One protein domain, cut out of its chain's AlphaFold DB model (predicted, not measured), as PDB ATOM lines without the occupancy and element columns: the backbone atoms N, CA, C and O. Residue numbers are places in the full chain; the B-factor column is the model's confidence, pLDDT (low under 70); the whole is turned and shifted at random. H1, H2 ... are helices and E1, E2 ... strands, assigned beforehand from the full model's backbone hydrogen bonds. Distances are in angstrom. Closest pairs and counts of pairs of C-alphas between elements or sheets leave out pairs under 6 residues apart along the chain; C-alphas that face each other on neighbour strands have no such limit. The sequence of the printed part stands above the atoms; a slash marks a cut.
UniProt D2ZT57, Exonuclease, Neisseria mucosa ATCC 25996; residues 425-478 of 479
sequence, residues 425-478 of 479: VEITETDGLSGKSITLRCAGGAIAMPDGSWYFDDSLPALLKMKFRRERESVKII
ATOM      1  N   VAL A 425      13.559  -3.572  30.243       93.12
ATOM      2  CA  VAL A 425      12.434  -4.483  30.034       93.12
ATOM      3  C   VAL A 425      12.302  -4.900  28.579       93.12
ATOM      4  O   VAL A 425      12.629  -4.145  27.665       93.12
ATOM      5  N   GLU A 426      11.758  -6.090  28.374       95.88
ATOM      6  CA  GLU A 426      11.201  -6.543  27.104       95.88
ATOM      7  C   GLU A 426       9.677  -6.564  27.234       95.88
ATOM      8  O   GLU A 426       9.138  -7.104  28.200       95.88
ATOM      9  N   ILE A 427       8.978  -5.958  26.278       95.25
ATOM     10  CA  ILE A 427       7.514  -5.904  26.248       95.25
ATOM     11  C   ILE A 427       7.042  -6.557  24.959       95.25
ATOM     12  O   ILE A 427       7.470  -6.155  23.879       95.25
ATOM     13  N   THR A 428       6.165  -7.555  25.069       95.94
ATOM     14  CA  THR A 428       5.600  -8.249  23.907       95.94
ATOM     15  C   THR A 428       4.186  -7.765  23.624       95.94
ATOM     16  O   THR A 428       3.293  -7.924  24.448       95.94
ATOM     17  N   GLU A 429       3.956  -7.199  22.447       94.56
ATOM     18  CA  GLU A 429       2.619  -6.833  21.981       94.56
ATOM     19  C   GLU A 429       2.148  -7.838  20.942       94.56
ATOM     20  O   GLU A 429       2.912  -8.225  20.059       94.56
ATOM     21  N   THR A 430       0.902  -8.289  21.071       89.19
ATOM     22  CA  THR A 430       0.299  -9.288  20.184       89.19
ATOM     23  C   THR A 430      -1.016  -8.752  19.655       89.19
ATOM     24  O   THR A 430      -1.891  -8.369  20.435       89.19
ATOM     25  N   ASP A 431      -1.172  -8.760  18.336       82.75
ATOM     26  CA  ASP A 431      -2.452  -8.458  17.720       82.75
ATOM     27  C   ASP A 431      -3.405  -9.644  17.901       82.75
ATOM     28  O   ASP A 431      -3.150 -10.756  17.436       82.75
ATOM     29  N   GLY A 432      -4.528  -9.393  18.572       72.25
ATOM     30  CA  GLY A 432      -5.502 -10.427  18.922       72.25
ATOM     31  C   GLY A 432      -6.222 -11.065  17.730       72.25
ATOM     32  O   GLY A 432      -6.904 -12.065  17.927       72.25
ATOM     33  N   LEU A 433      -6.097 -10.505  16.520       68.62
ATOM     34  CA  LEU A 433      -6.717 -11.045  15.308       68.62
ATOM     35  C   LEU A 433      -5.776 -11.910  14.487       68.62
ATOM     36  O   LEU A 433      -6.081 -13.058  14.182       68.62
ATOM     37  N   SER A 434      -4.632 -11.353  14.112       74.31
ATOM     38  CA  SER A 434      -3.652 -12.048  13.285       74.31
ATOM     39  C   SER A 434      -2.784 -13.021  14.082       74.31
ATOM     40  O   SER A 434      -2.079 -13.830  13.483       74.31
ATOM     41  N   GLY A 435      -2.777 -12.910  15.417       81.75
ATOM     42  CA  GLY A 435      -1.864 -13.641  16.297       81.75
ATOM     43  C   GLY A 435      -0.401 -13.213  16.147       81.75
ATOM     44  O   GLY A 435       0.480 -13.818  16.755       81.75
ATOM     45  N   LYS A 436      -0.113 -12.186  15.336       87.31
ATOM     46  CA  LYS A 436       1.242 -11.663  15.157       87.31
ATOM     47  C   LYS A 436       1.681 -10.946  16.422       87.31
ATOM     48  O   LYS A 436       0.943 -10.126  16.963       87.31
ATOM     49  N   SER A 437       2.912 -11.205  16.837       93.81
ATOM     50  CA  SER A 437       3.513 -10.592  18.014       93.81
ATOM     51  C   SER A 437       4.830  -9.899  17.686       93.81
ATOM     52  O   SER A 437       5.560 -10.322  16.789       93.81
ATOM     53  N   ILE A 438       5.162  -8.871  18.459       95.62
ATOM     54  CA  ILE A 438       6.462  -8.202  18.442       95.62
ATOM     55  C   ILE A 438       6.956  -8.000  19.869       95.62
ATOM     56  O   ILE A 438       6.194  -7.590  20.739       95.62
ATOM     57  N   THR A 439       8.239  -8.263  20.105       96.81
ATOM     58  CA  THR A 439       8.898  -7.994  21.387       96.81
ATOM     59  C   THR A 439       9.818  -6.791  21.238       96.81
ATOM     60  O   THR A 439      10.696  -6.768  20.378       96.81
ATOM     61  N   LEU A 440       9.608  -5.782  22.078       97.06
ATOM     62  CA  LEU A 440      10.317  -4.509  22.050       97.06
ATOM     63  C   LEU A 440      11.114  -4.329  23.339       97.06
ATOM     64  O   LEU A 440      10.574  -4.444  24.440       97.06
ATOM     65  N   ARG A 441      12.407  -4.024  23.201       96.75
ATOM     66  CA  ARG A 441      13.300  -3.746  24.330       96.75
ATOM     67  C   ARG A 441      13.250  -2.263  24.680       96.75
ATOM     68  O   ARG A 441      13.484  -1.414  23.821       96.75
ATOM     69  N   CYS A 442      13.009  -1.960  25.948       95.06
ATOM     70  CA  CYS A 442      12.931  -0.606  26.481       95.06
ATOM     71  C   CYS A 442      13.929  -0.421  27.625       95.06
ATOM     72  O   CYS A 442      14.048  -1.273  28.502       95.06
ATOM     73  N   ALA A 443      14.629   0.710  27.641       93.44
ATOM     74  CA  ALA A 443      15.599   1.038  28.678       93.44
ATOM     75  C   ALA A 443      15.744   2.554  28.828       93.44
ATOM     76  O   ALA A 443      15.720   3.296  27.844       93.44
ATOM     77  N   GLY A 444      15.872   3.038  30.067       89.19
ATOM     78  CA  GLY A 444      16.014   4.480  30.323       89.19
ATOM     79  C   GLY A 444      14.844   5.326  29.792       89.19
ATOM     80  O   GLY A 444      15.020   6.501  29.483       89.19
ATOM     81  N   GLY A 445      13.658   4.726  29.635       89.69
ATOM     82  CA  GLY A 445      12.480   5.372  29.050       89.69
ATOM     83  C   GLY A 445      12.444   5.433  27.518       89.69
ATOM     84  O   GLY A 445      11.502   6.010  26.987       89.69
ATOM     85  N   ALA A 446      13.427   4.864  26.814       94.25
ATOM     86  CA  ALA A 446      13.490   4.797  25.351       94.25
ATOM     87  C   ALA A 446      13.310   3.358  24.840       94.25
ATOM     88  O   ALA A 446      13.538   2.408  25.587       94.25
ATOM     89  N   ILE A 447      12.948   3.205  23.562       96.69
ATOM     90  CA  ILE A 447      12.839   1.910  22.870       96.69
ATOM     91  C   ILE A 447      14.092   1.678  22.015       96.69
ATOM     92  O   ILE A 447      14.584   2.605  21.371       96.69
ATOM     93  N   ALA A 448      14.603   0.449  21.994       97.38
ATOM     94  CA  ALA A 448      15.682   0.036  21.105       97.38
ATOM     95  C   ALA A 448      15.211  -0.062  19.642       97.38
ATOM     96  O   ALA A 448      14.132  -0.578  19.341       97.38
ATOM     97  N   MET A 449      16.055   0.398  18.723       96.06
ATOM     98  CA  MET A 449      15.814   0.377  17.281       96.06
ATOM     99  C   MET A 449      16.691  -0.681  16.588       96.06
ATOM    100  O   MET A 449      17.768  -1.002  17.093       96.06
ATOM    101  N   PRO A 450      16.294  -1.192  15.405       93.81
ATOM    102  CA  PRO A 450      17.054  -2.230  14.695       93.81
ATOM    103  C   PRO A 450      18.488  -1.859  14.306       93.81
ATOM    104  O   PRO A 450      19.319  -2.739  14.135       93.81
ATOM    105  N   ASP A 451      18.792  -0.568  14.167       92.25
ATOM    106  CA  ASP A 451      20.137  -0.066  13.855       92.25
ATOM    107  C   ASP A 451      21.024   0.106  15.100       92.25
ATOM    108  O   ASP A 451      22.068   0.748  15.032       92.25
ATOM    109  N   GLY A 452      20.588  -0.398  16.260       94.19
ATOM    110  CA  GLY A 452      21.287  -0.258  17.539       94.19
ATOM    111  C   GLY A 452      21.075   1.091  18.232       94.19
ATOM    112  O   GLY A 452      21.510   1.270  19.372       94.19
ATOM    113  N   SER A 453      20.387   2.034  17.582       95.06
ATOM    114  CA  SER A 453      20.018   3.314  18.186       95.06
ATOM    115  C   SER A 453      18.849   3.163  19.170       95.06
ATOM    116  O   SER A 453      18.204   2.121  19.263       95.06
ATOM    117  N   TRP A 454      18.563   4.226  19.917       95.88
ATOM    118  CA  TRP A 454      17.476   4.300  20.890       95.88
ATOM    119  C   TRP A 454      16.559   5.465  20.565       95.88
ATOM    120  O   TRP A 454      17.035   6.577  20.346       95.88
ATOM    121  N   TYR A 455      15.251   5.241  20.570       95.19
ATOM    122  CA  TYR A 455      14.257   6.269  20.296       95.19
ATOM    123  C   TYR A 455      13.468   6.632  21.553       95.19
ATOM    124  O   TYR A 455      12.948   5.761  22.249       95.19
ATOM    125  N   PHE A 456      13.374   7.931  21.835       93.75
ATOM    126  CA  PHE A 456      12.513   8.464  22.887       93.75
ATOM    127  C   PHE A 456      11.358   9.262  22.283       93.75
ATOM    128  O   PHE A 456      11.554  10.029  21.342       93.75
ATOM    129  N   ASP A 457      10.184   9.132  22.887       91.50
ATOM    130  CA  ASP A 457       8.996   9.934  22.626       91.50
ATOM    131  C   ASP A 457       8.351  10.262  23.976       91.50
ATOM    132  O   ASP A 457       8.379   9.449  24.903       91.50
ATOM    133  N   ASP A 458       7.786  11.453  24.114       89.56
ATOM    134  CA  ASP A 458       7.201  11.925  25.365       89.56
ATOM    135  C   ASP A 458       5.922  11.177  25.762       89.56
ATOM    136  O   ASP A 458       5.518  11.247  26.926       89.56
ATOM    137  N   SER A 459       5.334  10.408  24.842       88.69
ATOM    138  CA  SER A 459       4.273   9.441  25.138       88.69
ATOM    139  C   SER A 459       4.769   8.181  25.866       88.69
ATOM    140  O   SER A 459       4.013   7.602  26.656       88.69
ATOM    141  N   LEU A 460       6.037   7.776  25.683       91.50
ATOM    142  CA  LEU A 460       6.561   6.506  26.210       91.50
ATOM    143  C   LEU A 460       6.407   6.356  27.720       91.50
ATOM    144  O   LEU A 460       5.999   5.279  28.152       91.50
ATOM    145  N   PRO A 461       6.672   7.373  28.562       89.88
ATOM    146  CA  PRO A 461       6.543   7.188  30.000       89.88
ATOM    147  C   PRO A 461       5.117   6.840  30.451       89.88
ATOM    148  O   PRO A 461       4.925   5.995  31.326       89.88
ATOM    149  N   ALA A 462       4.102   7.461  29.849       88.00
ATOM    150  CA  ALA A 462       2.712   7.134  30.156       88.00
ATOM    151  C   ALA A 462       2.354   5.721  29.666       88.00
ATOM    152  O   ALA A 462       1.720   4.954  30.395       88.00
ATOM    153  N   LEU A 463       2.824   5.371  28.468       89.56
ATOM    154  CA  LEU A 463       2.587   4.085  27.821       89.56
ATOM    155  C   LEU A 463       3.224   2.930  28.609       89.56
ATOM    156  O   LEU A 463       2.535   1.993  29.005       89.56
ATOM    157  N   LEU A 464       4.510   3.037  28.950       89.81
ATOM    158  CA  LEU A 464       5.221   2.046  29.763       89.81
ATOM    159  C   LEU A 464       4.535   1.852  31.119       89.81
ATOM    160  O   LEU A 464       4.256   0.724  31.523       89.81
ATOM    161  N   LYS A 465       4.160   2.947  31.796       88.06
ATOM    162  CA  LYS A 465       3.410   2.885  33.060       88.06
ATOM    163  C   LYS A 465       2.082   2.139  32.921       88.06
ATOM    164  O   LYS A 465       1.691   1.418  33.841       88.06
ATOM    165  N   MET A 466       1.372   2.319  31.807       88.25
ATOM    166  CA  MET A 466       0.145   1.580  31.517       88.25
ATOM    167  C   MET A 466       0.428   0.082  31.363       88.25
ATOM    168  O   MET A 466      -0.262  -0.712  32.008       88.25
ATOM    169  N   LYS A 467       1.461  -0.299  30.597       89.00
ATOM    170  CA  LYS A 467       1.863  -1.703  30.396       89.00
ATOM    171  C   LYS A 467       2.178  -2.398  31.722       89.00
ATOM    172  O   LYS A 467       1.565  -3.413  32.036       89.00
ATOM    173  N   PHE A 468       2.982  -1.780  32.592       85.75
ATOM    174  CA  PHE A 468       3.276  -2.322  33.931       85.75
ATOM    175  C   PHE A 468       2.041  -2.490  34.837       85.75
ATOM    176  O   PHE A 468       2.037  -3.309  35.762       85.75
ATOM    177  N   ARG A 469       0.991  -1.685  34.631       85.50
ATOM    178  CA  ARG A 469      -0.230  -1.736  35.449       85.50
ATOM    179  C   ARG A 469      -1.252  -2.741  34.937       85.50
ATOM    180  O   ARG A 469      -1.912  -3.363  35.763       85.50
ATOM    181  N   ARG A 470      -1.425  -2.840  33.619       82.56
ATOM    182  CA  ARG A 470      -2.539  -3.570  32.990       82.56
ATOM    183  C   ARG A 470      -2.119  -4.850  32.275       82.56
ATOM    184  O   ARG A 470      -2.950  -5.732  32.134       82.56
ATOM    185  N   GLU A 471      -0.861  -4.966  31.867       80.56
ATOM    186  CA  GLU A 471      -0.370  -6.044  31.001       80.56
ATOM    187  C   GLU A 471       0.897  -6.678  31.594       80.56
ATOM    188  O   GLU A 471       1.911  -6.838  30.931       80.56
ATOM    189  N   ARG A 472       0.880  -7.018  32.887       78.69
ATOM    190  CA  ARG A 472       2.086  -7.523  33.575       78.69
ATOM    191  C   ARG A 472       2.664  -8.788  32.946       78.69
ATOM    192  O   ARG A 472       3.874  -8.957  32.960       78.69
ATOM    193  N   GLU A 473       1.810  -9.646  32.398       83.31
ATOM    194  CA  GLU A 473       2.213 -10.903  31.758       83.31
ATOM    195  C   GLU A 473       2.995 -10.682  30.456       83.31
ATOM    196  O   GLU A 473       3.783 -11.538  30.068       83.31
ATOM    197  N   SER A 474       2.826  -9.526  29.803       84.81
ATOM    198  CA  SER A 474       3.551  -9.188  28.576       84.81
ATOM    199  C   SER A 474       4.890  -8.490  28.827       84.81
ATOM    200  O   SER A 474       5.637  -8.243  27.876       84.81
ATOM    201  N   VAL A 475       5.207  -8.181  30.090       88.81
ATOM    202  CA  VAL A 475       6.401  -7.436  30.493       88.81
ATOM    203  C   VAL A 475       7.395  -8.351  31.198       88.81
ATOM    204  O   VAL A 475       7.138  -8.868  32.284       88.81
ATOM    205  N   LYS A 476       8.586  -8.475  30.620       91.88
ATOM    206  CA  LYS A 476       9.720  -9.197  31.194       91.88
ATOM    207  C   LYS A 476      10.780  -8.200  31.656       91.88
ATOM    208  O   LYS A 476      11.327  -7.455  30.848       91.88
ATOM    209  N   ILE A 477      11.069  -8.184  32.957       88.75
ATOM    210  CA  ILE A 477      12.137  -7.352  33.531       88.75
ATOM    211  C   ILE A 477      13.482  -8.038  33.284       88.75
ATOM    212  O   ILE A 477      13.644  -9.214  33.604       88.75
ATOM    213  N   ILE A 478      14.421  -7.297  32.702       87.62
ATOM    214  CA  ILE A 478      15.776  -7.762  32.389       87.62
ATOM    215  C   ILE A 478      16.767  -7.299  33.459       87.62
ATOM    216  O   ILE A 478      17.612  -8.090  33.873       87.62
TER     217      ILE A 478
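What this domain is: This is residues 425 to 478 of the 479 residues of the protein "Exonuclease" of Neisseria mucosa ATCC 25996 (UniProt D2ZT57). A twisted sheet of five antiparallel strands, ordered E4 E3 E2 E1 E5, has helix H1 crossing over one face; residues 431 to 436 stick out. The 54 printed residues, of mixed class, include E1, E2, E3, E4, H1 and E5 in chain order; E1 to E4 form a meander, each strand the antiparallel neighbour of the one before. The whole is compact, with a radius of gyration of the C-alphas of 11.4 A and spans of 30 by 26 by 21 A.

How they stand to each other: E1, residues 425 to 430, and E2, residues 437 to 443, form a hairpin; N 427 and O 440, 2.9 A apart, are within hydrogen-bond range. E3, residues 446 to 448, and E4, residues 454 to 456, form another, with N 455 and O 447 at 2.8 A. H1, residues 460 to 470, with every O i to N i+4 pair within hydrogen-bond range, is on the sheet at a height of 10.0 A, across the strands.

Where its parts are: E1 begins at C-alpha 425 (12.434, -4.483, 30.034). E2 is 19.9 A long, H1 15.2 A. E5, residues 475 to 477, ends at (12.137, -7.352, 33.531).

The domain as a whole: The printed part has no cut. Leu 433 is under 70 in pLDDT.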